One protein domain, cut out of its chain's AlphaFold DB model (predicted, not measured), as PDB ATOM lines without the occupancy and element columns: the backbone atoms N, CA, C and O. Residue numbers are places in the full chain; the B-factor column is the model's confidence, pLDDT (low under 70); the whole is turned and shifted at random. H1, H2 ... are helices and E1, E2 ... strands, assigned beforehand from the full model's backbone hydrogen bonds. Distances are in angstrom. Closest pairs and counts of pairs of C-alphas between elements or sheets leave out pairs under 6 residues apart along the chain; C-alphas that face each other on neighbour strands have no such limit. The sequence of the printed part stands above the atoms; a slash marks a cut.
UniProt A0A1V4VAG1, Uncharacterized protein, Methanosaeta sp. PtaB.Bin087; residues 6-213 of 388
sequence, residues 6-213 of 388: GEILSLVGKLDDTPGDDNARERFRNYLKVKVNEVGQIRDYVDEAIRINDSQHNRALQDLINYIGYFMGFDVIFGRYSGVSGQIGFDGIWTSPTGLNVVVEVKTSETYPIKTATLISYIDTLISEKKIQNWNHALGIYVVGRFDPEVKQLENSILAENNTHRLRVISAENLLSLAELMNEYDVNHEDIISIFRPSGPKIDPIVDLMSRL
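What this domain is: This is residues 6 to 213 of the 388 residues of an uncharacterized protein of Methanosaeta sp. PtaB.Bin087 (UniProt A0A1V4VAG1). A strongly twisted sheet of five strands makes the middle of three layers, with helices H4 and H7 on one face and H5 and H6 on the other. H3 packs beside H4 and H7 in a bundle of three helices, H1 and H2 meet in a corner at one end near H4, and H8 and H9 lie near H7. The printed part has 208 residues, with nine named helices and five named strands that follow along the chain as H1 H2 H3 H4 E1 E2 E3 H5 E4 H6 E5 H7 H8 H9; the mixed sheet runs E1 E2 E3 E4 E5, and the class is mixed, helices and strands. It is compact and rounded, with a radius of gyration of the C-alphas of 16.2 A and spans of 45 by 44 by 35 A.

Where its parts are: The strands are E1, residues 75 to 78, E2, 92 to 95, E3, 101 to 107, E4, 138 to 144, and E5, 167 to 171; E3 and E4 each measure 19.5 A. The longest helix is H4, residues 55 to 71, 25.2 A. H1 is residues 6 to 12, from C-alpha 6 at (66.788, 78.943, -32.940); H2 is 24 to 35, H3 39 to 51, H5 116 to 128, H6 149 to 160, H7 172 to 184 and H8 189 to 196. H9, residues 204 to 213, ends at C-alpha 213 at (87.301, 66.475, -8.069).

How they stand to each other: E1, E2 and E3 form a meander, each strand the antiparallel neighbour of the one before, with N 77 and O 93 at 2.8 A and N 94 and O 102 at 2.8 A. E3, H5, E4 and E4, H6, E5 are strand-helix-strand units, parallel neighbours with a helix between, with right-handed crossovers; N 105 and O 141 are 3.0 A apart, N 142 and O 168 2.8 A. H4 and H5 lie on opposite faces; the closest C-alphas of H4 and E3 are Gln 62 and Val 106, 5.8 A. H5 and H6 only just touch, with 3 pairs of C-alphas within 8 A, closest Thr 116 and Ile 158, 6.7 A. The hub H7 touches H3 (Val 39 and Glu 180, 6.2 A), H4 (Phe 71 and Ala 179, 6.1 A) and H9 (Asn 174 and Asp 204, 5.9 A). H3 and H4 form a helical hairpin at a shallow tilt of 24 degrees, closest C-alphas Ala 49 and His 57, 4.9 A. H1 touches H2, closest C-alphas Val 12 and Ala 24, 5.0 A. H8 only grazes the sheet. Each O i to N i+4 pair is within hydrogen-bond range in the helices but for H4, 10 of 13.

The domain as a whole: The C-alphas of Ser 85 and Leu 213, the two farthest apart, are 46.4 A apart. The printed part has no cut. The links H1 to H2 and E1 to E2 are long. Mean pLDDT of the printed part is 89.5, under 70 at residues 85 to 86, 109 to 113 and 147 to 150.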
ATOM      1  N   GLY A   6      67.245  78.085 -31.848       94.44
ATOM      2  CA  GLY A   6      66.788  78.943 -32.940       94.44
ATOM      3  C   GLY A   6      65.592  78.361 -33.703       94.44
ATOM      4  O   GLY A   6      64.631  79.080 -33.993       94.44
ATOM      5  N   GLU A   7      65.590  77.053 -33.970       94.06
ATOM      6  CA  GLU A   7      64.453  76.369 -34.594       94.06
ATOM      7  C   GLU A   7      63.212  76.420 -33.692       94.06
ATOM      8  O   GLU A   7      62.129  76.780 -34.155       94.06
ATOM      9  N   ILE A   8      63.357  76.156 -32.390       95.81
ATOM     10  CA  ILE A   8      62.250  76.254 -31.423       95.81
ATOM     11  C   ILE A   8      61.696  77.677 -31.377       95.81
ATOM     12  O   ILE A   8      60.484  77.869 -31.466       95.81
ATOM     13  N   LEU A   9      62.572  78.676 -31.278       96.19
ATOM     14  CA  LEU A   9      62.210  80.091 -31.251       96.19
ATOM     15  C   LEU A   9      61.473  80.515 -32.528       96.19
ATOM     16  O   LEU A   9      60.520  81.293 -32.457       96.19
ATOM     17  N   SER A  10      61.850  79.957 -33.681       94.88
ATOM     18  CA  SER A  10      61.144  80.188 -34.946       94.88
ATOM     19  C   SER A  10      59.729  79.595 -34.955       94.88
ATOM     20  O   SER A  10      58.811  80.209 -35.501       94.88
ATOM     21  N   LEU A  11      59.529  78.444 -34.301       94.81
ATOM     22  CA  LEU A  11      58.240  77.752 -34.217       94.81
ATOM     23  C   LEU A  11      57.288  78.400 -33.203       94.81
ATOM     24  O   LEU A  11      56.091  78.516 -33.467       94.81
ATOM     25  N   VAL A  12      57.792  78.820 -32.039       94.75
ATOM     26  CA  VAL A  12      56.957  79.428 -30.982       94.75
ATOM     27  C   VAL A  12      56.653  80.903 -31.254       94.75
ATOM     28  O   VAL A  12      55.600  81.392 -30.828       94.75
ATOM     29  N   GLY A  13      57.527  81.589 -31.995       93.88
ATOM     30  CA  GLY A  13      57.426  83.004 -32.335       93.88
ATOM     31  C   GLY A  13      58.235  83.914 -31.405       93.88
ATOM     32  O   GLY A  13      59.005  83.471 -30.554       93.88
ATOM     33  N   LYS A  14      58.061  85.230 -31.573       95.00
ATOM     34  CA  LYS A  14      58.803  86.242 -30.812       95.00
ATOM     35  C   LYS A  14      58.396  86.229 -29.338       95.00
ATOM     36  O   LYS A  14      57.259  86.550 -29.013       95.00
ATOM     37  N   LEU A  15      59.346  85.916 -28.460       95.19
ATOM     38  CA  LEU A  15      59.157  85.966 -27.010       95.19
ATOM     39  C   LEU A  15      58.910  87.409 -26.562       95.19
ATOM     40  O   LEU A  15      59.743  88.271 -26.829       95.19
ATOM     41  N   ASP A  16      57.796  87.687 -25.888       92.88
ATOM     42  CA  ASP A  16      57.483  88.975 -25.262       92.88
ATOM     43  C   ASP A  16      56.516  88.795 -24.072       92.88
ATOM     44  O   ASP A  16      56.153  87.675 -23.715       92.88
ATOM     45  N   ASP A  17      56.139  89.899 -23.420       91.62
ATOM     46  CA  ASP A  17      55.255  89.899 -22.245       91.62
ATOM     47  C   ASP A  17      53.764  90.063 -22.594       91.62
ATOM     48  O   ASP A  17      52.974  90.503 -21.751       91.62
ATOM     49  N   THR A  18      53.358  89.748 -23.828       90.25
ATOM     50  CA  THR A  18      51.942  89.804 -24.216       90.25
ATOM     51  C   THR A  18      51.128  88.855 -23.326       90.25
ATOM     52  O   THR A  18      51.467  87.680 -23.238       90.25
ATOM     53  N   PRO A  19      50.060  89.306 -22.645       85.25
ATOM     54  CA  PRO A  19      49.282  88.448 -21.750       85.25
ATOM     55  C   PRO A  19      48.496  87.368 -22.514       85.25
ATOM     56  O   PRO A  19      48.107  87.568 -23.664       85.25
ATOM     57  N   GLY A  20      48.230  86.238 -21.854       86.25
ATOM     58  CA  GLY A  20      47.473  85.100 -22.391       86.25
ATOM     59  C   GLY A  20      48.182  83.766 -22.154       86.25
ATOM     60  O   GLY A  20      49.372  83.747 -21.857       86.25
ATOM     61  N   ASP A  21      47.453  82.661 -22.303       84.50
ATOM     62  CA  ASP A  21      47.976  81.311 -22.022       84.50
ATOM     63  C   ASP A  21      48.578  80.624 -23.265       84.50
ATOM     64  O   ASP A  21      49.184  79.559 -23.165       84.50
ATOM     65  N   ASP A  22      48.433  81.239 -24.445       88.94
ATOM     66  CA  ASP A  22      48.946  80.743 -25.731       88.94
ATOM     67  C   ASP A  22      49.677  81.852 -26.510       88.94
ATOM     68  O   ASP A  22      49.485  82.073 -27.706       88.94
ATOM     69  N   ASN A  23      50.509  82.627 -25.817       94.44
ATOM     70  CA  ASN A  23      51.493  83.500 -26.464       94.44
ATOM     71  C   ASN A  23      52.813  82.731 -26.697       94.44
ATOM     72  O   ASN A  23      52.985  81.594 -26.257       94.44
ATOM     73  N   ALA A  24      53.764  83.354 -27.397       95.44
ATOM     74  CA  ALA A  24      55.049  82.724 -27.709       95.44
ATOM     75  C   ALA A  24      55.849  82.326 -26.455       95.44
ATOM     76  O   ALA A  24      56.473  81.266 -26.440       95.44
ATOM     77  N   ARG A  25      55.786  83.144 -25.397       95.88
ATOM     78  CA  ARG A  25      56.449  82.892 -24.112       95.88
ATOM     79  C   ARG A  25      55.898  81.648 -23.423       95.88
ATOM     80  O   ARG A  25      56.667  80.765 -23.057       95.88
ATOM     81  N   GLU A  26      54.579  81.536 -23.285       95.75
ATOM     82  CA  GLU A  26      53.959  80.368 -22.653       95.75
ATOM     83  C   GLU A  26      54.136  79.108 -23.507       95.75
ATOM     84  O   GLU A  26      54.417  78.041 -22.964       95.75
ATOM     85  N   ARG A  27      54.094  79.211 -24.845       96.19
ATOM     86  CA  ARG A  27      54.445  78.083 -25.725       96.19
ATOM     87  C   ARG A  27      55.880  77.609 -25.526       96.19
ATOM     88  O   ARG A  27      56.101  76.403 -25.464       96.19
ATOM     89  N   PHE A  28      56.840  78.527 -25.402       97.25
ATOM     90  CA  PHE A  28      58.235  78.180 -25.133       97.25
ATOM     91  C   PHE A  28      58.396  77.503 -23.768       97.25
ATOM     92  O   PHE A  28      58.939  76.403 -23.686       97.25
ATOM     93  N   ARG A  29      57.838  78.087 -22.702       96.38
ATOM     94  CA  ARG A  29      57.878  77.505 -21.349       96.38
ATOM     95  C   ARG A  29      57.194  76.137 -21.282       96.38
ATOM     96  O   ARG A  29      57.697  75.229 -20.623       96.38
ATOM     97  N   ASN A  30      56.083  75.958 -21.995       95.38
ATOM     98  CA  ASN A  30      55.402  74.670 -22.114       95.38
ATOM     99  C   ASN A  30      56.226  73.657 -22.916       95.38
ATOM    100  O   ASN A  30      56.272  72.488 -22.538       95.38
ATOM    101  N   TYR A  31      56.906  74.084 -23.984       95.81
ATOM    102  CA  TYR A  31      57.849  73.228 -24.703       95.81
ATOM    103  C   TYR A  31      58.946  72.716 -23.767       95.81
ATOM    104  O   TYR A  31      59.159  71.507 -23.725       95.81
ATOM    105  N   LEU A  32      59.571  73.596 -22.971       95.56
ATOM    106  CA  LEU A  32      60.589  73.195 -21.995       95.56
ATOM    107  C   LEU A  32      60.041  72.104 -21.064       95.56
ATOM    108  O   LEU A  32      60.581  71.002 -21.040       95.56
ATOM    109  N   LYS A  33      58.897  72.358 -20.417       93.50
ATOM    110  CA  LYS A  33      58.258  71.426 -19.469       93.50
ATOM    111  C   LYS A  33      57.862  70.073 -20.063       93.50
ATOM    112  O   LYS A  33      57.840  69.079 -19.348       93.50
ATOM    113  N   VAL A  34      57.461  70.034 -21.334       93.06
ATOM    114  CA  VAL A  34      56.907  68.819 -21.961       93.06
ATOM    115  C   VAL A  34      57.965  68.029 -22.728       93.06
ATOM    116  O   VAL A  34      57.838  66.811 -22.875       93.06
ATOM    117  N   LYS A  35      58.968  68.710 -23.288       92.88
ATOM    118  CA  LYS A  35      59.921  68.127 -24.244       92.88
ATOM    119  C   LYS A  35      61.360  68.109 -23.756       92.88
ATOM    120  O   LYS A  35      62.149  67.378 -24.350       92.88
ATOM    121  N   VAL A  36      61.699  68.866 -22.715       93.00
ATOM    122  CA  VAL A  36      63.077  68.992 -22.245       93.00
ATOM    123  C   VAL A  36      63.201  68.441 -20.832       93.00
ATOM    124  O   VAL A  36      62.868  69.105 -19.851       93.00
ATOM    125  N   ASN A  37      63.698  67.206 -20.762       90.81
ATOM    126  CA  ASN A  37      63.760  66.412 -19.531       90.81
ATOM    127  C   ASN A  37      65.192  66.044 -19.128       90.81
ATOM    128  O   ASN A  37      65.383  65.393 -18.109       90.81
ATOM    129  N   GLU A  38      66.188  66.435 -19.921       92.44
ATOM    130  CA  GLU A  38      67.593  66.132 -19.665       92.44
ATOM    131  C   GLU A  38      68.406  67.428 -19.590       92.44
ATOM    132  O   GLU A  38      68.269  68.312 -20.441       92.44
ATOM    133  N   VAL A  39      69.291  67.532 -18.592       91.94
ATOM    134  CA  VAL A  39      70.122  68.733 -18.374       91.94
ATOM    135  C   VAL A  39      71.043  69.003 -19.571       91.94
ATOM    136  O   VAL A  39      71.286  70.159 -19.905       91.94
ATOM    137  N   GLY A  40      71.494  67.956 -20.273       92.06
ATOM    138  CA  GLY A  40      72.339  68.099 -21.461       92.06
ATOM    139  C   GLY A  40      71.666  68.858 -22.609       92.06
ATOM    140  O   GLY A  40      72.330  69.625 -23.299       92.06
ATOM    141  N   GLN A  41      70.345  68.723 -22.774       93.69
ATOM    142  CA  GLN A  41      69.583  69.516 -23.748       93.69
ATOM    143  C   GLN A  41      69.484  70.988 -23.330       93.69
ATOM    144  O   GLN A  41      69.561  71.880 -24.170       93.69
ATOM    145  N   ILE A  42      69.322  71.253 -22.028       95.19
ATOM    146  CA  ILE A  42      69.307  72.627 -21.510       95.19
ATOM    147  C   ILE A  42      70.667  73.286 -21.675       95.19
ATOM    148  O   ILE A  42      70.708  74.450 -22.063       95.19
ATOM    149  N   ARG A  43      71.763  72.552 -21.454       94.88
ATOM    150  CA  ARG A  43      73.116  73.032 -21.742       94.88
ATOM    151  C   ARG A  43      73.254  73.452 -23.206       94.88
ATOM    152  O   ARG A  43      73.652  74.583 -23.449       94.88
ATOM    153  N   ASP A  44      72.835  72.612 -24.155       94.50
ATOM    154  CA  ASP A  44      72.881  72.955 -25.587       94.50
ATOM    155  C   ASP A  44      72.134  74.272 -25.889       94.50
ATOM    156  O   ASP A  44      72.647  75.136 -26.603       94.50
ATOM    157  N   TYR A  45      70.936  74.456 -25.316       96.00
ATOM    158  CA  TYR A  45      70.141  75.675 -25.507       96.00
ATOM    159  C   TYR A  45      70.741  76.903 -24.827       96.00
ATOM    160  O   TYR A  45      70.704  77.992 -25.396       96.00
ATOM    161  N   VAL A  46      71.291  76.754 -23.622       95.12
ATOM    162  CA  VAL A  46      71.955  77.849 -22.907       95.12
ATOM    163  C   VAL A  46      73.213  78.285 -23.653       95.12
ATOM    164  O   VAL A  46      73.387  79.482 -23.861       95.12
ATOM    165  N   ASP A  47      74.035  77.347 -24.124       92.81
ATOM    166  CA  ASP A  47      75.237  77.649 -24.909       92.81
ATOM    167  C   ASP A  47      74.871  78.345 -26.230       92.81
ATOM    168  O   ASP A  47      75.511  79.317 -26.633       92.81
ATOM    169  N   GLU A  48      73.800  77.910 -26.905       94.06
ATOM    170  CA  GLU A  48      73.282  78.597 -28.095       94.06
ATOM    171  C   GLU A  48      72.799  80.017 -27.797       94.06
ATOM    172  O   GLU A  48      73.165  80.947 -28.520       94.06
ATOM    173  N   ALA A  49      72.049  80.208 -26.711       93.06
ATOM    174  CA  ALA A  49      71.572  81.523 -26.302       93.06
ATOM    175  C   ALA A  49      72.711  82.458 -25.874       93.06
ATOM    176  O   ALA A  49      72.665  83.654 -26.148       93.06
ATOM    177  N   ILE A  50      73.752  81.924 -25.230       89.56
ATOM    178  CA  ILE A  50      74.945  82.690 -24.874       89.56
ATOM    179  C   ILE A  50      75.701  83.084 -26.134       89.56
ATOM    180  O   ILE A  50      76.146  84.224 -26.209       89.56
ATOM    181  N   ARG A  51      75.862  82.191 -27.116       88.50
ATOM    182  CA  ARG A  51      76.589  82.452 -28.369       88.50
ATOM    183  C   ARG A  51      75.877  83.479 -29.255       88.50
ATOM    184  O   ARG A  51      76.534  84.393 -29.756       88.50
ATOM    185  N   ILE A  52      74.556  83.373 -29.406       89.50
ATOM    186  CA  ILE A  52      73.740  84.288 -30.216       89.50
ATOM    187  C   ILE A  52      73.219  85.428 -29.331       89.50
ATOM    188  O   ILE A  52      72.171  85.325 -28.708       89.50
ATOM    189  N   ASN A  53      73.947  86.545 -29.284       81.06
ATOM    190  CA  ASN A  53      73.580  87.691 -28.446       81.06
ATOM    191  C   ASN A  53      72.566  88.618 -29.142       81.06
ATOM    192  O   ASN A  53      72.911  89.709 -29.600       81.06
ATOM    193  N   ASP A  54      71.313  88.175 -29.241       90.00
ATOM    194  CA  ASP A  54      70.195  89.016 -29.670       90.00
ATOM    195  C   ASP A  54      69.077  89.072 -28.618       90.00
ATOM    196  O   ASP A  54      69.027  88.299 -27.661       90.00
ATOM    197  N   SER A  55      68.136  90.001 -28.799       89.69
ATOM    198  CA  SER A  55      67.044  90.205 -27.838       89.69
ATOM    199  C   SER A  55      66.142  88.981 -27.625       89.69
ATOM    200  O   SER A  55      65.534  88.856 -26.564       89.69
ATOM    201  N   GLN A  56      66.005  88.099 -28.618       93.94
ATOM    202  CA  GLN A  56      65.142  86.924 -28.524       93.94
ATOM    203  C   GLN A  56      65.851  85.798 -27.766       93.94
ATOM    204  O   GLN A  56      65.248  85.201 -26.876       93.94
ATOM    205  N   HIS A  57      67.132  85.575 -28.049       94.19
ATOM    206  CA  HIS A  57      67.981  84.626 -27.336       94.19
ATOM    207  C   HIS A  57      68.251  85.068 -25.897       94.19
ATOM    208  O   HIS A  57      68.212  84.231 -25.005       94.19
ATOM    209  N   ASN A  58      68.383  86.369 -25.620       91.69
ATOM    210  CA  ASN A  58      68.516  86.875 -24.248       91.69
ATOM    211  C   ASN A  58      67.253  86.606 -23.407       91.69
ATOM    212  O   ASN A  58      67.347  86.209 -22.246       91.69
ATOM    213  N   ARG A  59      66.060  86.738 -24.005       94.44
ATOM    214  CA  ARG A  59      64.784  86.357 -23.364       94.44
ATOM    215  C   ARG A  59      64.677  84.848 -23.160       94.44
ATOM    216  O   ARG A  59      64.232  84.397 -22.109       94.44
ATOM    217  N   ALA A  60      65.109  84.069 -24.150       96.25
ATOM    218  CA  ALA A  60      65.162  82.619 -24.032       96.25
ATOM    219  C   ALA A  60      66.131  82.188 -22.922       96.25
ATOM    220  O   ALA A  60      65.773  81.339 -22.115       96.25
ATOM    221  N   LEU A  61      67.308  82.815 -22.827       95.44
ATOM    222  CA  LEU A  61      68.307  82.563 -21.793       95.44
ATOM    223  C   LEU A  61      67.736  82.825 -20.400       95.44
ATOM    224  O   LEU A  61      67.915  81.998 -19.515       95.44
ATOM    225  N   GLN A  62      66.986  83.916 -20.215       95.38
ATOM    226  CA  GLN A  62      66.293  84.188 -18.954       95.38
ATOM    227  C   GLN A  62      65.399  83.015 -18.522       95.38
ATOM    228  O   GLN A  62      65.488  82.541 -17.387       95.38
ATOM    229  N   ASP A  63      64.555  82.517 -19.425       97.19
ATOM    230  CA  ASP A  63      63.677  81.384 -19.132       97.19
ATOM    231  C   ASP A  63      64.471  80.074 -18.971       97.19
ATOM    232  O   ASP A  63      64.193  79.307 -18.056       97.19
ATOM    233  N   LEU A  64      65.499  79.823 -19.784       97.69
ATOM    234  CA  LEU A  64      66.350  78.634 -19.671       97.69
ATOM    235  C   LEU A  64      67.067  78.576 -18.317       97.69
ATOM    236  O   LEU A  64      67.017  77.541 -17.659       97.69
ATOM    237  N   ILE A  65      67.654  79.688 -17.858       97.38
ATOM    238  CA  ILE A  65      68.285  79.777 -16.533       97.38
ATOM    239  C   ILE A  65      67.281  79.461 -15.432       97.38
ATOM    240  O   ILE A  65      67.577  78.677 -14.533       97.38
ATOM    241  N   ASN A  66      66.078  80.027 -15.508       97.75
ATOM    242  CA  ASN A  66      65.038  79.717 -14.537       97.75
ATOM    243  C   ASN A  66      64.613  78.250 -14.596       97.75
ATOM    244  O   ASN A  66      64.411  77.630 -13.556       97.75
ATOM    245  N   TYR A  67      64.542  77.666 -15.790       97.62
ATOM    246  CA  TYR A  67      64.188  76.266 -15.964       97.62
ATOM    247  C   TYR A  67      65.233  75.306 -15.368       97.62
ATOM    248  O   TYR A  67      64.852  74.248 -14.871       97.62
ATOM    249  N   ILE A  68      66.518  75.693 -15.294       97.25
ATOM    250  CA  ILE A  68      67.543  74.937 -14.543       97.25
ATOM    251  C   ILE A  68      67.139  74.769 -13.067       97.25
ATOM    252  O   ILE A  68      67.390  73.717 -12.477       97.25
ATOM    253  N   GLY A  69      66.448  75.752 -12.476       96.38
ATOM    254  CA  GLY A  69      65.903  75.665 -11.118       96.38
ATOM    255  C   GLY A  69      65.035  74.421 -10.886       96.38
ATOM    256  O   GLY A  69      65.157  73.786  -9.838       96.38
ATOM    257  N   TYR A  70      64.234  74.002 -11.876       95.12
ATOM    258  CA  TYR A  70      63.424  72.783 -11.764       95.12
ATOM    259  C   TYR A  70      64.287  71.519 -11.679       95.12
ATOM    260  O   TYR A  70      63.994  70.642 -10.869       95.12
ATOM    261  N   PHE A  71      65.373  71.434 -12.458       92.69
ATOM    262  CA  PHE A  71      66.306  70.300 -12.394       92.69
ATOM    263  C   PHE A  71      67.009  70.199 -11.042       92.69
ATOM    264  O   PHE A  71      67.311  69.101 -10.587       92.69
ATOM    265  N   MET A  72      67.218  71.333 -10.372       94.69
ATOM    266  CA  MET A  72      67.791  71.367  -9.030       94.69
ATOM    267  C   MET A  72      66.748  71.178  -7.918       94.69
ATOM    268  O   MET A  72      67.068  71.389  -6.753       94.69
ATOM    269  N   GLY A  73      65.503  70.806  -8.235       94.38
ATOM    270  CA  GLY A  73      64.464  70.496  -7.246       94.38
ATOM    271  C   GLY A  73      63.734  71.705  -6.651       94.38
ATOM    272  O   GLY A  73      63.095  71.575  -5.607       94.38
ATOM    273  N   PHE A  74      63.819  72.879  -7.281       97.06
ATOM    274  CA  PHE A  74      63.031  74.045  -6.884       97.06
ATOM    275  C   PHE A  74      61.678  74.088  -7.604       97.06
ATOM    276  O   PHE A  74      61.557  73.675  -8.757       97.06
ATOM    277  N   ASP A  75      60.674  74.676  -6.952       97.25
ATOM    278  CA  ASP A  75      59.495  75.187  -7.650       97.25
ATOM    279  C   ASP A  75      59.822  76.557  -8.252       97.25
ATOM    280  O   ASP A  75      60.288  77.454  -7.548       97.25
ATOM    281  N   VAL A  76      59.628  76.722  -9.559       97.25
ATOM    282  CA  VAL A  76      60.077  77.914 -10.289       97.25
ATOM    283  C   VAL A  76      58.891  78.730 -10.782       97.25
ATOM    284  O   VAL A  76      58.004  78.234 -11.481       97.25
ATOM    285  N   ILE A  77      58.940  80.026 -10.485       95.88
ATOM    286  CA  ILE A  77      58.083  81.053 -11.063       95.88
ATOM    287  C   ILE A  77      58.937  81.901 -11.997       95.88
ATOM    288  O   ILE A  77      59.870  82.580 -11.567       95.88
ATOM    289  N   PHE A  78      58.592  81.888 -13.280       95.69
ATOM    290  CA  PHE A  78      59.256  82.727 -14.267       95.69
ATOM    291  C   PHE A  78      58.823  84.189 -14.140       95.69
ATOM    292  O   PHE A  78      57.640  84.493 -13.961       95.69
ATOM    293  N   GLY A  79      59.784  85.091 -14.286       92.81
ATOM    294  CA  GLY A  79      59.573  86.529 -14.334       92.81
ATOM    295  C   GLY A  79      59.125  87.032 -15.704       92.81
ATOM    296  O   GLY A  79      58.748  86.276 -16.609       92.81
ATOM    297  N   ARG A  80      59.145  88.358 -15.829       90.00
ATOM    298  CA  ARG A  80      58.834  89.090 -17.061       90.00
ATOM    299  C   ARG A  80      60.116  89.398 -17.820       90.00
ATOM    300  O   ARG A  80      61.164  89.531 -17.204       90.00
ATOM    301  N   TYR A  81      60.014  89.590 -19.130       88.56
ATOM    302  CA  TYR A  81      61.159  90.032 -19.935       88.56
ATOM    303  C   TYR A  81      61.390  91.541 -19.870       88.56
ATOM    304  O   TYR A  81      62.415  92.050 -20.323       88.56
ATOM    305  N   SER A  82      60.394  92.309 -19.434       82.44
ATOM    306  CA  SER A  82      60.482  93.761 -19.358       82.44
ATOM    307  C   SER A  82      59.866  94.279 -18.067       82.44
ATOM    308  O   SER A  82      58.747  93.917 -17.689       82.44
ATOM    309  N   GLY A  83      60.602  95.171 -17.402       73.44
ATOM    310  CA  GLY A  83      60.143  95.844 -16.194       73.44
ATOM    311  C   GLY A  83      58.911  96.704 -16.470       73.44
ATOM    312  O   GLY A  83      58.867  97.474 -17.429       73.44
ATOM    313  N   VAL A  84      57.907  96.593 -15.601       71.50
ATOM    314  CA  VAL A  84      56.695  97.419 -15.644       71.50
ATOM    315  C   VAL A  84      56.602  98.228 -14.364       71.50
ATOM    316  O   VAL A  84      56.836  97.716 -13.272       71.50
ATOM    317  N   SER A  85      56.244  99.507 -14.497       59.19
ATOM    318  CA  SER A  85      56.047 100.383 -13.344       59.19
ATOM    319  C   SER A  85      55.021  99.782 -12.375       59.19
ATOM    320  O   SER A  85      53.926  99.393 -12.781       59.19
ATOM    321  N   GLY A  86      55.391  99.685 -11.095       59.66
ATOM    322  CA  GLY A  86      54.541  99.116 -10.045       59.66
ATOM    323  C   GLY A  86      54.517  97.585  -9.977       59.66
ATOM    324  O   GLY A  86      53.772  97.047  -9.165       59.66
ATOM    325  N   GLN A  87      55.311  96.878 -10.790       70.50
ATOM    326  CA  GLN A  87      55.514  95.433 -10.671       70.50
ATOM    327  C   GLN A  87      56.968  95.111 -10.333       70.50
ATOM    328  O   GLN A  87      57.885  95.859 -10.676       70.50
ATOM    329  N   ILE A  88      57.175  93.987  -9.651       75.12
ATOM    330  CA  ILE A  88      58.514  93.515  -9.306       75.12
ATOM    331  C   ILE A  88      59.152  92.925 -10.567       75.12
ATOM    332  O   ILE A  88      58.543  92.090 -11.231       75.12
ATOM    333  N   GLY A  89      60.348  93.399 -10.906       82.88
ATOM    334  CA  GLY A  89      61.019  93.101 -12.172       82.88
ATOM    335  C   GLY A  89      62.038  91.969 -12.108       82.88
ATOM    336  O   GLY A  89      62.944  91.986 -12.923       82.88
ATOM    337  N   PHE A  90      61.940  91.048 -11.142       89.00
ATOM    338  CA  PHE A  90      62.847  89.898 -11.091       89.00
ATOM    339  C   PHE A  90      62.659  89.004 -12.321       89.00
ATOM    340  O   PHE A  90      61.553  88.895 -12.867       89.00
ATOM    341  N   ASP A  91      63.715  88.283 -12.681       93.38
ATOM    342  CA  ASP A  91      63.693  87.367 -13.817       93.38
ATOM    343  C   ASP A  91      63.110  86.001 -13.471       93.38
ATOM    344  O   ASP A  91      62.533  85.347 -14.341       93.38
ATOM    345  N   GLY A  92      63.211  85.584 -12.209       95.75
ATOM    346  CA  GLY A  92      62.421  84.491 -11.652       95.75
ATOM    347  C   GLY A  92      62.591  84.314 -10.145       95.75
ATOM    348  O   GLY A  92      63.421  84.961  -9.505       95.75
ATOM    349  N   ILE A  93      61.755  83.452  -9.569       97.19
ATOM    350  CA  ILE A  93      61.801  83.053  -8.159       97.19
ATOM    351  C   ILE A  93      61.828  81.534  -8.096       97.19
ATOM    352  O   ILE A  93      60.977  80.881  -8.698       97.19
ATOM    353  N   TRP A  94      62.781  80.982  -7.354       97.88
ATOM    354  CA  TRP A  94      62.879  79.555  -7.079       97.88
ATOM    355  C   TRP A  94      62.580  79.304  -5.606       97.88
ATOM    356  O   TRP A  94      63.267  79.823  -4.726       97.88
ATOM    357  N   THR A  95      61.576  78.490  -5.319       97.88
ATOM    358  CA  THR A  95      61.182  78.129  -3.962       97.88
ATOM    359  C   THR A  95      61.638  76.708  -3.659       97.88
ATOM    360  O   THR A  95      61.248  75.745  -4.313       97.88
ATOM    361  N   SER A  96      62.494  76.582  -2.650       96.69
ATOM    362  CA  SER A  96      62.948  75.302  -2.122       96.69
ATOM    363  C   SER A  96      61.867  74.678  -1.230       96.69
ATOM    364  O   SER A  96      61.264  75.397  -0.425       96.69
ATOM    365  N   PRO A  97      61.703  73.341  -1.238       94.25
ATOM    366  CA  PRO A  97      60.907  72.628  -0.237       94.25
ATOM    367  C   PRO A  97      61.343  72.891   1.216       94.25
ATOM    368  O   PRO A  97      60.536  72.769   2.135       94.25
ATOM    369  N   THR A  98      62.599  73.296   1.440       92.62
ATOM    370  CA  THR A  98      63.133  73.668   2.766       92.62
ATOM    371  C   THR A  98      62.717  75.076   3.220       92.62
ATOM    372  O   THR A  98      63.020  75.485   4.341       92.62
ATOM    373  N   GLY A  99      62.030  75.838   2.359       92.81
ATOM    374  CA  GLY A  99      61.527  77.184   2.640       92.81
ATOM    375  C   GLY A  99      62.442  78.331   2.199       92.81
ATOM    376  O   GLY A  99      62.068  79.494   2.365       92.81
ATOM    377  N   LEU A 100      63.620  78.050   1.628       95.62
ATOM    378  CA  LEU A 100      64.463  79.078   1.006       95.62
ATOM    379  C   LEU A 100      63.858  79.554  -0.323       95.62
ATOM    380  O   LEU A 100      63.494  78.740  -1.165       95.62
ATOM    381  N   ASN A 101      63.826  80.867  -0.541       97.44
ATOM    382  CA  ASN A 101      63.437  81.482  -1.806       97.44
ATOM    383  C   ASN A 101      64.659  82.136  -2.451       97.44
ATOM    384  O   ASN A 101      65.300  82.995  -1.846       97.44
ATOM    385  N   VAL A 102      64.977  81.737  -3.675       97.19
ATOM    386  CA  VAL A 102      66.050  82.315  -4.479       97.19
ATOM    387  C   VAL A 102      65.423  83.246  -5.507       97.19
ATOM    388  O   VAL A 102      64.633  82.807  -6.332       97.19
ATOM    389  N   VAL A 103      65.748  84.535  -5.456       97.38
ATOM    390  CA  VAL A 103      65.304  85.514  -6.454       97.38
ATOM    391  C   VAL A 103      66.426  85.698  -7.463       97.38
ATOM    392  O   VAL A 103      67.544  86.062  -7.093       97.38
ATOM    393  N   VAL A 104      66.130  85.402  -8.721       96.94
ATOM    394  CA  VAL A 104      67.113  85.298  -9.797       96.94
ATOM    395  C   VAL A 104      67.046  86.517 -10.701       96.94
ATOM    396  O   VAL A 104      65.962  86.983 -11.052       96.94
ATOM    397  N   GLU A 105      68.225  86.995 -11.083       94.00
ATOM    398  CA  GLU A 105      68.437  88.043 -12.076       94.00
ATOM    399  C   GLU A 105      69.489  87.568 -13.088       94.00
ATOM    400  O   GLU A 105      70.623  87.263 -12.721       94.00
ATOM    401  N   VAL A 106      69.136  87.517 -14.365       92.00
ATOM    402  CA  VAL A 106      69.986  87.054 -15.461       92.00
ATOM    403  C   VAL A 106      70.659  88.249 -16.139       92.00
ATOM    404  O   VAL A 106      70.078  89.324 -16.323       92.00
ATOM    405  N   LYS A 107      71.940  88.085 -16.480       86.81
ATOM    406  CA  LYS A 107      72.770  89.113 -17.117       86.81
ATOM    407  C   LYS A 107      73.528  88.519 -18.298       86.81
ATOM    408  O   LYS A 107      74.329  87.603 -18.133       86.81
ATOM    409  N   THR A 108      73.275  89.048 -19.492       74.38
ATOM    410  CA  THR A 108      73.768  88.516 -20.777       74.38
ATOM    411  C   THR A 108      74.902  89.349 -21.395       74.38
ATOM    412  O   THR A 108      75.361  89.036 -22.488       74.38
ATOM    413  N   SER A 109      75.413  90.345 -20.659       61.31
ATOM    414  CA  SER A 109      76.300  91.447 -21.085       61.31
ATOM    415  C   SER A 109      75.585  92.518 -21.927       61.31
ATOM    416  O   SER A 109      75.301  92.338 -23.109       61.31
ATOM    417  N   GLU A 110      75.295  93.654 -21.291       52.59
ATOM    418  CA  GLU A 110      74.910  94.924 -21.915       52.59
ATOM    419  C   GLU A 110      75.514  96.066 -21.082       52.59
ATOM    420  O   GLU A 110      75.646  95.932 -19.873       52.59
ATOM    421  N   THR A 111      75.840  97.182 -21.741       48.19
ATOM    422  CA  THR A 111      76.549  98.410 -21.296       48.19
ATOM    423  C   THR A 111      75.983  99.183 -20.082       48.19
ATOM    424  O   THR A 111      76.248 100.383 -19.932       48.19
ATOM    425  N   TYR A 112      75.135  98.567 -19.261       53.88
ATOM    426  CA  TYR A 112      74.407  99.235 -18.189       53.88
ATOM    427  C   TYR A 112      74.864  98.755 -16.807       53.88
ATOM    428  O   TYR A 112      74.624  97.599 -16.461       53.88
ATOM    429  N   PRO A 113      75.362  99.668 -15.947       64.50
ATOM    430  CA  PRO A 113      75.860  99.319 -14.624       64.50
ATOM    431  C   PRO A 113      74.848  98.513 -13.806       64.50
ATOM    432  O   PRO A 113      73.754  98.999 -13.486       64.50
ATOM    433  N   ILE A 114      75.239  97.302 -13.413       75.19
ATOM    434  CA  ILE A 114      74.418  96.432 -12.573       75.19
ATOM    435  C   ILE A 114      74.395  96.990 -11.146       75.19
ATOM    436  O   ILE A 114      75.429  97.143 -10.495       75.19
ATOM    437  N   LYS A 115      73.196  97.284 -10.635       83.12
ATOM    438  CA  LYS A 115      72.994  97.795  -9.273       83.12
ATOM    439  C   LYS A 115      72.447  96.698  -8.366       83.12
ATOM    440  O   LYS A 115      71.308  96.272  -8.529       83.12
ATOM    441  N   THR A 116      73.221  96.335  -7.348       89.25
ATOM    442  CA  THR A 116      72.834  95.437  -6.239       89.25
ATOM    443  C   THR A 116      71.490  95.819  -5.609       89.25
ATOM    444  O   THR A 116      70.668  94.947  -5.322       89.25
ATOM    445  N   ALA A 117      71.254  97.126  -5.452       88.94
ATOM    446  CA  ALA A 117      70.044  97.699  -4.874       88.94
ATOM    447  C   ALA A 117      68.756  97.271  -5.596       88.94
ATOM    448  O   ALA A 117      67.713  97.178  -4.954       88.94
ATOM    449  N   THR A 118      68.818  96.983  -6.900       89.12
ATOM    450  CA  THR A 118      67.655  96.561  -7.689       89.12
ATOM    451  C   THR A 118      67.112  95.224  -7.181       89.12
ATOM    452  O   THR A 118      65.956  95.150  -6.766       89.12
ATOM    453  N   LEU A 119      67.959  94.192  -7.109       92.12
ATOM    454  CA  LEU A 119      67.545  92.864  -6.644       92.12
ATOM    455  C   LEU A 119      67.182  92.856  -5.151       92.12
ATOM    456  O   LEU A 119      66.236  92.183  -4.746       92.12
ATOM    457  N   ILE A 120      67.878  93.655  -4.333       94.69
ATOM    458  CA  ILE A 120      67.519  93.857  -2.918       94.69
ATOM    459  C   ILE A 120      66.115  94.449  -2.807       94.69
ATOM    460  O   ILE A 120      65.293  93.916  -2.069       94.69
ATOM    461  N   SER A 121      65.812  95.493  -3.582       93.12
ATOM    462  CA  SER A 121      64.484  96.108  -3.601       93.12
ATOM    463  C   SER A 121      63.405  95.124  -4.042       93.12
ATOM    464  O   SER A 121      62.288  95.182  -3.525       93.12
ATOM    465  N   TYR A 122      63.702  94.220  -4.980       93.62
ATOM    466  CA  TYR A 122      62.763  93.173  -5.376       93.62
ATOM    467  C   TYR A 122      62.458  92.227  -4.215       93.62
ATOM    468  O   TYR A 122      61.287  91.978  -3.923       93.62
ATOM    469  N   ILE A 123      63.488  91.767  -3.503       95.56
ATOM    470  CA  ILE A 123      63.336  90.876  -2.347       95.56
ATOM    471  C   ILE A 123      62.605  91.580  -1.198       95.56
ATOM    472  O   ILE A 123      61.669  91.015  -0.634       95.56
ATOM    473  N   ASP A 124      62.961  92.827  -0.889       95.81
ATOM    474  CA  ASP A 124      62.288  93.619   0.145       95.81
ATOM    475  C   ASP A 124      60.800  93.814  -0.179       95.81
ATOM    476  O   ASP A 124      59.944  93.669   0.699       95.81
ATOM    477  N   THR A 125      60.468  94.063  -1.452       94.81
ATOM    478  CA  THR A 125      59.073  94.170  -1.903       94.81
ATOM    479  C   THR A 125      58.337  92.842  -1.714       94.81
ATOM    480  O   THR A 125      57.269  92.824  -1.103       94.81
ATOM    481  N   LEU A 126      58.926  91.714  -2.133       94.94
ATOM    482  CA  LEU A 126      58.356  90.375  -1.926       94.94
ATOM    483  C   LEU A 126      58.121  90.048  -0.442       94.94
ATOM    484  O   LEU A 126      57.114  89.422  -0.102       94.94
ATOM    485  N   ILE A 127      59.018  90.488   0.445       96.25
ATOM    486  CA  ILE A 127      58.865  90.332   1.898       96.25
ATOM    487  C   ILE A 127      57.706  91.195   2.412       96.25
ATOM    488  O   ILE A 127      56.852  90.712   3.157       96.25
ATOM    489  N   SER A 128      57.629  92.460   1.987       95.69
ATOM    490  CA  SER A 128      56.545  93.373   2.382       95.69
ATOM    491  C   SER A 128      55.161  92.905   1.914       95.69
ATOM    492  O   SER A 128      54.181  93.030   2.651       95.69
ATOM    493  N   GLU A 129      55.094  92.283   0.736       94.88
ATOM    494  CA  GLU A 129      53.892  91.655   0.180       94.88
ATOM    495  C   GLU A 129      53.594  90.281   0.805       94.88
ATOM    496  O   GLU A 129      52.604  89.642   0.446       94.88
ATOM    497  N   LYS A 130      54.425  89.822   1.753       94.12
ATOM    498  CA  LYS A 130      54.325  88.529   2.450       94.12
ATOM    499  C   LYS A 130      54.408  87.309   1.526       94.12
ATOM    500  O   LYS A 130      53.946  86.230   1.893       94.12
ATOM    501  N   LYS A 131      55.015  87.465   0.348       93.19
ATOM    502  CA  LYS A 131      55.335  86.353  -0.563       93.19
ATOM    503  C   LYS A 131      56.580  85.597  -0.104       93.19
ATOM    504  O   LYS A 131      56.667  84.392  -0.299       93.19
ATOM    505  N   ILE A 132      57.514  86.294   0.544       94.88
ATOM    506  CA  ILE A 132      58.687  85.716   1.210       94.88
ATOM    507  C   ILE A 132      58.627  86.083   2.695       94.88
ATOM    508  O   ILE A 132      58.205  87.178   3.051       94.88
ATOM    509  N   GLN A 133      59.046  85.177   3.582       92.06
ATOM    510  CA  GLN A 133      58.935  85.406   5.026       92.06
ATOM    511  C   GLN A 133      59.858  86.524   5.531       92.06
ATOM    512  O   GLN A 133      59.425  87.401   6.274       92.06
ATOM    513  N   ASN A 134      61.148  86.443   5.201       95.25
ATOM    514  CA  ASN A 134      62.200  87.372   5.617       95.25
ATOM    515  C   ASN A 134      63.523  87.014   4.916       95.25
ATOM    516  O   ASN A 134      63.631  85.979   4.260       95.25
ATOM    517  N   TRP A 135      64.555  87.830   5.135       94.56
ATOM    518  CA  TRP A 135      65.899  87.621   4.590       94.56
ATOM    519  C   TRP A 135      66.603  86.328   5.035       94.56
ATOM    520  O   TRP A 135      67.495  85.877   4.330       94.56
ATOM    521  N   ASN A 136      66.196  85.672   6.130       92.75
ATOM    522  CA  ASN A 136      66.762  84.357   6.487       92.75
ATOM    523  C   ASN A 136      66.244  83.232   5.570       92.75
ATOM    524  O   ASN A 136      66.821  82.146   5.525       92.75
ATOM    525  N   HIS A 137      65.163  83.503   4.835       94.00
ATOM    526  CA  HIS A 137      64.524  82.605   3.875       94.00
ATOM    527  C   HIS A 137      64.619  83.150   2.443       94.00
ATOM    528  O   HIS A 137      63.858  82.717   1.578       94.00
ATOM    529  N   ALA A 138      65.521  84.103   2.193       96.06
ATOM    530  CA  ALA A 138      65.701  84.740   0.897       96.06
ATOM    531  C   ALA A 138      67.179  84.763   0.498       96.06
ATOM    532  O   ALA A 138      68.054  84.976   1.336       96.06
ATOM    533  N   LEU A 139      67.446  84.597  -0.792       95.88
ATOM    534  CA  LEU A 139      68.760  84.795  -1.387       95.88
ATOM    535  C   LEU A 139      68.579  85.412  -2.773       95.88
ATOM    536  O   LEU A 139      67.794  84.910  -3.566       95.88
ATOM    537  N   GLY A 140      69.293  86.488  -3.079       96.12
ATOM    538  CA  GLY A 140      69.386  87.007  -4.440       96.12
ATOM    539  C   GLY A 140      70.553  86.362  -5.178       96.12
ATOM    540  O   GLY A 140      71.664  86.331  -4.646       96.12
ATOM    541  N   ILE A 141      70.333  85.872  -6.394       95.62
ATOM    542  CA  ILE A 141      71.397  85.337  -7.248       95.62
ATOM    543  C   ILE A 141      71.391  86.066  -8.587       95.62
ATOM    544  O   ILE A 141      70.397  86.056  -9.310       95.62
ATOM    545  N   TYR A 142      72.533  86.655  -8.926       93.75
ATOM    546  CA  TYR A 142      72.830  87.095 -10.280       93.75
ATOM    547  C   TYR A 142      73.432  85.933 -11.067       93.75
ATOM    548  O   TYR A 142      74.449  85.369 -10.651       93.75
ATOM    549  N   VAL A 143      72.819  85.594 -12.199       93.31
ATOM    550  CA  VAL A 143      73.316  84.579 -13.128       93.31
ATOM    551  C   VAL A 143      73.887  85.263 -14.359       93.31
ATOM    552  O   VAL A 143      73.193  85.996 -15.059       93.31
ATOM    553  N   VAL A 144      75.166  85.026 -14.621       89.00
ATOM    554  CA  VAL A 144      75.929  85.724 -15.655       89.00
ATOM    555  C   VAL A 144      76.193  84.783 -16.829       89.00
ATOM    556  O   VAL A 144      76.851  83.757 -16.668       89.00
ATOM    557  N   GLY A 145      75.692  85.129 -18.014       83.44
ATOM    558  CA  GLY A 145      75.914  84.363 -19.245       83.44
ATOM    559  C   GLY A 145      77.313  84.561 -19.837       83.44
ATOM    560  O   GLY A 145      77.918  83.611 -20.319       83.44
ATOM    561  N   ARG A 146      77.857  85.783 -19.765       73.69
ATOM    562  CA  ARG A 146      79.215  86.117 -20.217       73.69
ATOM    563  C   ARG A 146      79.900  86.992 -19.177       73.69
ATOM    564  O   ARG A 146      79.317  87.977 -18.736       73.69
ATOM    565  N   PHE A 147      81.120  86.633 -18.783       66.12
ATOM    566  CA  PHE A 147      81.904  87.485 -17.892       66.12
ATOM    567  C   PHE A 147      82.391  88.720 -18.645       66.12
ATOM    568  O   PHE A 147      83.041  88.611 -19.684       66.12
ATOM    569  N   ASP A 148      82.079  89.884 -18.091       65.00
ATOM    570  CA  ASP A 148      82.567  91.181 -18.533       65.00
ATOM    571  C   ASP A 148      83.072  91.990 -17.313       65.00
ATOM    572  O   ASP A 148      82.876  91.583 -16.157       65.00
ATOM    573  N   PRO A 149      83.745  93.136 -17.525       65.19
ATOM    574  CA  PRO A 149      84.228  93.972 -16.429       65.19
ATOM    575  C   PRO A 149      83.136  94.475 -15.465       65.19
ATOM    576  O   PRO A 149      83.458  94.842 -14.331       65.19
ATOM    577  N   GLU A 150      81.861  94.509 -15.867       69.06
ATOM    578  CA  GLU A 150      80.752  94.959 -15.015       69.06
ATOM    579  C   GLU A 150      80.374  93.906 -13.969       69.06
ATOM    580  O   GLU A 150      80.043  94.254 -12.834       69.06
ATOM    581  N   VAL A 151      80.528  92.619 -14.284       72.94
ATOM    582  CA  VAL A 151      80.343  91.521 -13.319       72.94
ATOM    583  C   VAL A 151      81.295  91.675 -12.127       72.94
ATOM    584  O   VAL A 151      80.904  91.501 -10.971       72.94
ATOM    585  N   LYS A 152      82.530  92.122 -12.373       74.75
ATOM    586  CA  LYS A 152      83.480  92.443 -11.301       74.75
ATOM    587  C   LYS A 152      83.035  93.649 -10.472       74.75
ATOM    588  O   LYS A 152      83.211  93.665  -9.252       74.75
ATOM    589  N   GLN A 153      82.472  94.676 -11.109       80.50
ATOM    590  CA  GLN A 153      81.916  95.819 -10.377       80.50
ATOM    591  C   GLN A 153      80.777  95.370  -9.463       80.50
ATOM    592  O   GLN A 153      80.747  95.772  -8.303       80.50
ATOM    593  N   LEU A 154      79.908  94.476  -9.938       86.38
ATOM    594  CA  LEU A 154      78.836  93.885  -9.144       86.38
ATOM    595  C   LEU A 154      79.372  93.148  -7.907       86.38
ATOM    596  O   LEU A 154      78.894  93.379  -6.798       86.38
ATOM    597  N   GLU A 155      80.386  92.300  -8.065       86.81
ATOM    598  CA  GLU A 155      81.007  91.572  -6.949       86.81
ATOM    599  C   GLU A 155      81.622  92.512  -5.908       86.81
ATOM    600  O   GLU A 155      81.418  92.335  -4.702       86.81
ATOM    601  N   ASN A 156      82.345  93.533  -6.375       87.69
ATOM    602  CA  ASN A 156      82.934  94.554  -5.516       87.69
ATOM    603  C   ASN A 156      81.856  95.348  -4.777       87.69
ATOM    604  O   ASN A 156      82.020  95.617  -3.590       87.69
ATOM    605  N   SER A 157      80.742  95.677  -5.436       89.44
ATOM    606  CA  SER A 157      79.598  96.334  -4.801       89.44
ATOM    607  C   SER A 157      78.956  95.446  -3.733       89.44
ATOM    608  O   SER A 157      78.700  95.923  -2.631       89.44
ATOM    609  N   ILE A 158      78.778  94.141  -3.982       90.88
ATOM    610  CA  ILE A 158      78.258  93.200  -2.969       90.88
ATOM    611  C   ILE A 158      79.151  93.185  -1.719       90.88
ATOM    612  O   ILE A 158      78.638  93.162  -0.597       90.88
ATOM    613  N   LEU A 159      80.474  93.210  -1.903       90.25
ATOM    614  CA  LEU A 159      81.442  93.268  -0.806       90.25
ATOM    615  C   LEU A 159      81.405  94.617  -0.077       90.25
ATOM    616  O   LEU A 159      81.275  94.644   1.146       90.25
ATOM    617  N   ALA A 160      81.496  95.723  -0.816       89.56
ATOM    618  CA  ALA A 160      81.552  97.076  -0.267       89.56
ATOM    619  C   ALA A 160      80.274  97.455   0.497       89.56
ATOM    620  O   ALA A 160      80.338  98.148   1.509       89.56
ATOM    621  N   GLU A 161      79.119  96.963   0.048       91.31
ATOM    622  CA  GLU A 161      77.815  97.200   0.674       91.31
ATOM    623  C   GLU A 161      77.456  96.158   1.751       91.31
ATOM    624  O   GLU A 161      76.355  96.190   2.297       91.31
ATOM    625  N   ASN A 162      78.366  95.230   2.074       88.62
ATOM    626  CA  ASN A 162      78.168  94.170   3.069       88.62
ATOM    627  C   ASN A 162      76.936  93.271   2.796       88.62
ATOM    628  O   ASN A 162      76.271  92.767   3.707       88.62
ATOM    629  N   ASN A 163      76.644  93.037   1.515       90.94
ATOM    630  CA  ASN A 163      75.526  92.221   1.040       90.94
ATOM    631  C   ASN A 163      75.916  90.753   0.791       90.94
ATOM    632  O   ASN A 163      75.144  89.981   0.224       90.94
ATOM    633  N   THR A 164      77.085  90.322   1.267       86.88
ATOM    634  CA  THR A 164      77.611  88.950   1.127       86.88
ATOM    635  C   THR A 164      76.773  87.880   1.814       86.88
ATOM    636  O   THR A 164      76.982  86.704   1.566       86.88
ATOM    637  N   HIS A 165      75.804  88.220   2.655       87.69
ATOM    638  CA  HIS A 165      74.849  87.254   3.215       87.69
ATOM    639  C   HIS A 165      73.530  87.197   2.427       87.69
ATOM    640  O   HIS A 165      72.703  86.337   2.696       87.69
ATOM    641  N   ARG A 166      73.342  88.105   1.460       92.44
ATOM    642  CA  ARG A 166      72.083  88.316   0.730       92.44
ATOM    643  C   ARG A 166      72.187  88.040  -0.757       92.44
ATOM    644  O   ARG A 166      71.208  87.602  -1.344       92.44
ATOM    645  N   LEU A 167      73.336  88.341  -1.357       94.62
ATOM    646  CA  LEU A 167      73.524  88.324  -2.803       94.62
ATOM    647  C   LEU A 167      74.666  87.393  -3.203       94.62
ATOM    648  O   LEU A 167      75.714  87.373  -2.550       94.62
ATOM    649  N   ARG A 168      74.477  86.643  -4.286       93.31
ATOM    650  CA  ARG A 168      75.512  85.828  -4.930       93.31
ATOM    651  C   ARG A 168      75.595  86.113  -6.420       93.31
ATOM    652  O   ARG A 168      74.646  86.611  -7.018       93.31
ATOM    653  N   VAL A 169      76.734  85.751  -6.992       92.56
ATOM    654  CA  VAL A 169      76.999  85.732  -8.426       92.56
ATOM    655  C   VAL A 169      77.429  84.319  -8.806       92.56
ATOM    656  O   VAL A 169      78.291  83.725  -8.144       92.56
ATOM    657  N   ILE A 170      76.818  83.789  -9.861       92.69
ATOM    658  CA  ILE A 170      77.186  82.518 -10.483       92.69
ATOM    659  C   ILE A 170      77.162  82.664 -12.006       92.69
ATOM    660  O   ILE A 170      76.329  83.392 -12.545       92.69
ATOM    661  N   SER A 171      78.058  81.991 -12.720       91.44
ATOM    662  CA  SER A 171      77.947  81.894 -14.178       91.44
ATOM    663  C   SER A 171      76.878  80.891 -14.603       91.44
ATOM    664  O   SER A 171      76.617  79.906 -13.911       91.44
ATOM    665  N   ALA A 172      76.284  81.111 -15.777       92.56
ATOM    666  CA  ALA A 172      75.374  80.152 -16.401       92.56
ATOM    667  C   ALA A 172      76.033  78.764 -16.549       92.56
ATOM    668  O   ALA A 172      75.415  77.749 -16.240       92.56
ATOM    669  N   GLU A 173      77.319  78.738 -16.910       89.88
ATOM    670  CA  GLU A 173      78.127  77.520 -17.044       89.88
ATOM    671  C   GLU A 173      78.234  76.727 -15.731       89.88
ATOM    672  O   GLU A 173      78.052  75.507 -15.699       89.88
ATOM    673  N   ASN A 174      78.517  77.407 -14.617       92.62
ATOM    674  CA  ASN A 174      78.637  76.742 -13.320       92.62
ATOM    675  C   ASN A 174      77.269  76.403 -12.712       92.62
ATOM    676  O   ASN A 174      77.154  75.418 -11.986       92.62
ATOM    677  N   LEU A 175      76.213  77.141 -13.052       95.25
ATOM    678  CA  LEU A 175      74.849  76.756 -12.700       95.25
ATOM    679  C   LEU A 175      74.421  75.462 -13.414       95.25
ATOM    680  O   LEU A 175      73.880  74.565 -12.774       95.25
ATOM    681  N   LEU A 176      74.715  75.338 -14.713       94.81
ATOM    682  CA  LEU A 176      74.512  74.097 -15.469       94.81
ATOM    683  C   LEU A 176      75.312  72.949 -14.865       94.81
ATOM    684  O   LEU A 176      74.758  71.885 -14.616       94.81
ATOM    685  N   SER A 177      76.590  73.191 -14.568       92.75
ATOM    686  CA  SER A 177      77.454  72.185 -13.950       92.75
ATOM    687  C   SER A 177      76.853  71.677 -12.636       92.75
ATOM    688  O   SER A 177      76.819  70.475 -12.421       92.75
ATOM    689  N   LEU A 178      76.290  72.547 -11.787       93.50
ATOM    690  CA  LEU A 178      75.585  72.119 -10.569       93.50
ATOM    691  C   LEU A 178      74.363  71.235 -10.845       93.50
ATOM    692  O   LEU A 178      74.169  70.238 -10.150       93.50
ATOM    693  N   ALA A 179      73.556  71.574 -11.849       94.44
ATOM    694  CA  ALA A 179      72.409  70.755 -12.233       94.44
ATOM    695  C   ALA A 179      72.838  69.388 -12.793       94.44
ATOM    696  O   ALA A 179      72.218  68.374 -12.482       94.44
ATOM    697  N   GLU A 180      73.923  69.334 -13.569       92.25
ATOM    698  CA  GLU A 180      74.505  68.071 -14.036       92.25
ATOM    699  C   GLU A 180      75.057  67.248 -12.866       92.25
ATOM    700  O   GLU A 180      74.836  66.041 -12.820       92.25
ATOM    701  N   LEU A 181      75.695  67.898 -11.884       89.81
ATOM    702  CA  LEU A 181      76.183  67.231 -10.679       89.81
ATOM    703  C   LEU A 181      75.054  66.566  -9.884       89.81
ATOM    704  O   LEU A 181      75.203  65.420  -9.479       89.81
ATOM    705  N   MET A 182      73.924  67.251  -9.708       89.62
ATOM    706  CA  MET A 182      72.736  66.696  -9.045       89.62
ATOM    707  C   MET A 182      72.062  65.574  -9.850       89.62
ATOM    708  O   MET A 182      71.427  64.695  -9.274       89.62
ATOM    709  N   ASN A 183      72.193  65.585 -11.177       87.00
ATOM    710  CA  ASN A 183      71.584  64.575 -12.040       87.00
ATOM    711  C   ASN A 183      72.451  63.312 -12.211       87.00
ATOM    712  O   ASN A 183      71.906  62.227 -12.402       87.00
ATOM    713  N   GLU A 184      73.783  63.437 -12.195       83.12
ATOM    714  CA  GLU A 184      74.713  62.317 -12.426       83.12
ATOM    715  C   GLU A 184      75.361  61.758 -11.153       83.12
ATOM    716  O   GLU A 184      75.818  60.614 -11.153       83.12
ATOM    717  N   TYR A 185      75.420  62.544 -10.077       82.00
ATOM    718  CA  TYR A 185      76.116  62.193  -8.841       82.00
ATOM    719  C   TYR A 185      75.180  62.304  -7.635       82.00
ATOM    720  O   TYR A 185      74.072  62.826  -7.725       82.00
ATOM    721  N   ASP A 186      75.636  61.815  -6.482       79.94
ATOM    722  CA  ASP A 186      74.891  61.848  -5.214       79.94
ATOM    723  C   ASP A 186      74.941  63.246  -4.565       79.94
ATOM    724  O   ASP A 186      75.393  63.418  -3.436       79.94
ATOM    725  N   VAL A 187      74.557  64.273  -5.331       85.06
ATOM    726  CA  VAL A 187      74.384  65.653  -4.866       85.06
ATOM    727  C   VAL A 187      72.887  65.902  -4.760       85.06
ATOM    728  O   VAL A 187      72.184  65.899  -5.765       85.06
ATOM    729  N   ASN A 188      72.384  66.107  -3.547       90.94
ATOM    730  CA  ASN A 188      70.959  66.346  -3.320       90.94
ATOM    731  C   ASN A 188      70.620  67.850  -3.307       90.94
ATOM    732  O   ASN A 188      71.482  68.727  -3.401       90.94
ATOM    733  N   HIS A 189      69.330  68.161  -3.180       93.25
ATOM    734  CA  HIS A 189      68.843  69.538  -3.143       93.25
ATOM    735  C   HIS A 189      69.427  70.349  -1.970       93.25
ATOM    736  O   HIS A 189      69.763  71.526  -2.132       93.25
ATOM    737  N   GLU A 190      69.573  69.749  -0.784       93.06
ATOM    738  CA  GLU A 190      70.164  70.411   0.382       93.06
ATOM    739  C   GLU A 190      71.650  70.757   0.185       93.06
ATOM    740  O   GLU A 190      72.113  71.801   0.670       93.06
ATOM    741  N   ASP A 191      72.387  69.944  -0.572       91.69
ATOM    742  CA  ASP A 191      73.767  70.234  -0.961       91.69
ATOM    743  C   ASP A 191      73.825  71.478  -1.858       91.69
ATOM    744  O   ASP A 191      74.623  72.385  -1.599       91.69
ATOM    745  N   ILE A 192      72.923  71.594  -2.843       92.25
ATOM    746  CA  ILE A 192      72.807  72.786  -3.708       92.25
ATOM    747  C   ILE A 192      72.533  74.047  -2.878       92.25
ATOM    748  O   ILE A 192      73.192  75.074  -3.059       92.25
ATOM    749  N   ILE A 193      71.617  73.974  -1.909       92.88
ATOM    750  CA  ILE A 193      71.349  75.096  -0.995       92.88
ATOM    751  C   ILE A 193      72.605  75.478  -0.206       92.88
ATOM    752  O   ILE A 193      72.891  76.666  -0.021       92.88
ATOM    753  N   SER A 194      73.358  74.485   0.264       91.12
ATOM    754  CA  SER A 194      74.595  74.705   1.014       91.12
ATOM    755  C   SER A 194      75.662  75.385   0.148       91.12
ATOM    756  O   SER A 194      76.337  76.307   0.610       91.12
ATOM    757  N   ILE A 195      75.745  75.017  -1.135       91.62
ATOM    758  CA  ILE A 195      76.625  75.638  -2.136       91.62
ATOM    759  C   ILE A 195      76.206  77.076  -2.468       91.62
ATOM    760  O   ILE A 195      77.066  77.891  -2.795       91.62
ATOM    761  N   PHE A 196      74.921  77.423  -2.359       90.62
ATOM    762  CA  PHE A 196      74.426  78.792  -2.555       90.62
ATOM    763  C   PHE A 196      74.663  79.716  -1.353       90.62
ATOM    764  O   PHE A 196      74.564  80.937  -1.490       90.62
ATOM    765  N   ARG A 197      75.034  79.180  -0.182       84.19
ATOM    766  CA  ARG A 197      75.303  79.956   1.045       84.19
ATOM    767  C   ARG A 197      76.798  80.074   1.438       84.19
ATOM    768  O   ARG A 197      77.102  80.004   2.629       84.19
ATOM    769  N   PRO A 198      77.763  80.305   0.519       77.69
ATOM    770  CA  PRO A 198      79.176  80.418   0.871       77.69
ATOM    771  C   PRO A 198      79.488  81.773   1.514       77.69
ATOM    772  O   PRO A 198      78.691  82.703   1.443       77.69
ATOM    773  N   SER A 199      80.674  81.925   2.104       70.25
ATOM    774  CA  SER A 199      81.089  83.160   2.795       70.25
ATOM    775  C   SER A 199      81.419  84.348   1.872       70.25
ATOM    776  O   SER A 199      81.641  85.450   2.366       70.25
ATOM    777  N   GLY A 200      81.479  84.140   0.552       84.31
ATOM    778  CA  GLY A 200      81.830  85.160  -0.442       84.31
ATOM    779  C   GLY A 200      80.733  85.397  -1.489       84.31
ATOM    780  O   GLY A 200      79.758  84.649  -1.535       84.31
ATOM    781  N   PRO A 201      80.887  86.427  -2.346       88.19
ATOM    782  CA  PRO A 201      79.902  86.760  -3.375       88.19
ATOM    783  C   PRO A 201      79.853  85.737  -4.523       88.19
ATOM    784  O   PRO A 201      78.790  85.557  -5.103       88.19
ATOM    785  N   LYS A 202      80.964  85.054  -4.841       89.81
ATOM    786  CA  LYS A 202      81.048  84.079  -5.946       89.81
ATOM    787  C   LYS A 202      80.715  82.660  -5.503       89.81
ATOM    788  O   LYS A 202      81.263  82.189  -4.506       89.81
ATOM    789  N   ILE A 203      79.923  81.963  -6.314       91.62
ATOM    790  CA  ILE A 203      79.680  80.518  -6.178       91.62
ATOM    791  C   ILE A 203      80.652  79.709  -7.059       91.62
ATOM    792  O   ILE A 203      81.142  78.662  -6.636       91.62
ATOM    793  N   ASP A 204      81.013  80.241  -8.230       89.50
ATOM    794  CA  ASP A 204      81.863  79.608  -9.251       89.50
ATOM    795  C   ASP A 204      83.090  78.835  -8.724       89.50
ATOM    796  O   ASP A 204      83.226  77.659  -9.065       89.50
ATOM    797  N   PRO A 205      83.945  79.387  -7.834       88.50
ATOM    798  CA  PRO A 205      85.138  78.672  -7.370       88.50
ATOM    799  C   PRO A 205      84.849  77.348  -6.647       88.50
ATOM    800  O   PRO A 205      85.686  76.441  -6.662       88.50
ATOM    801  N   ILE A 206      83.689  77.236  -5.990       89.88
ATOM    802  CA  ILE A 206      83.272  76.014  -5.289       89.88
ATOM    803  C   ILE A 206      82.811  74.975  -6.312       89.88
ATOM    804  O   ILE A 206      83.240  73.824  -6.244       89.88
ATOM    805  N   VAL A 207      82.015  75.390  -7.301       89.94
ATOM    806  CA  VAL A 207      81.564  74.520  -8.402       89.94
ATOM    807  C   VAL A 207      82.745  74.010  -9.219       89.94
ATOM    808  O   VAL A 207      82.840  72.812  -9.484       89.94
ATOM    809  N   ASP A 208      83.705  74.881  -9.524       86.94
ATOM    810  CA  ASP A 208      84.943  74.521 -10.216       86.94
ATOM    811  C   ASP A 208      85.777  73.511  -9.419       86.94
ATOM    812  O   ASP A 208      86.480  72.671  -9.986       86.94
ATOM    813  N   LEU A 209      85.770  73.594  -8.086       85.75
ATOM    814  CA  LEU A 209      86.442  72.611  -7.242       85.75
ATOM    815  C   LEU A 209      85.739  71.255  -7.310       85.75
ATOM    816  O   LEU A 209      86.422  70.259  -7.540       85.75
ATOM    817  N   MET A 210      84.416  71.219  -7.149       85.81
ATOM    818  CA  MET A 210      83.633  69.979  -7.198       85.81
ATOM    819  C   MET A 210      83.753  69.295  -8.562       85.81
ATOM    820  O   MET A 210      84.131  68.127  -8.628       85.81
ATOM    821  N   SER A 211      83.567  70.054  -9.643       83.56
ATOM    822  CA  SER A 211      83.667  69.555 -11.021       83.56
ATOM    823  C   SER A 211      85.045  68.954 -11.305       83.56
ATOM    824  O   SER A 211      85.158  67.883 -11.895       83.56
ATOM    825  N   ARG A 212      86.121  69.587 -10.814       79.88
ATOM    826  CA  ARG A 212      87.475  69.029 -10.940       79.88
ATOM    827  C   ARG A 212      87.666  67.750 -10.138       79.88
ATOM    828  O   ARG A 212      88.319  66.844 -10.636       79.88
ATOM    829  N   LEU A 213      87.176  67.682  -8.899       79.38
ATOM    830  CA  LEU A 213      87.301  66.475  -8.069       79.38
ATOM    831  C   LEU A 213      86.608  65.278  -8.726       79.38
ATOM    832  O   LEU A 213      87.140  64.169  -8.714       79.38
TER     833      LEU A 213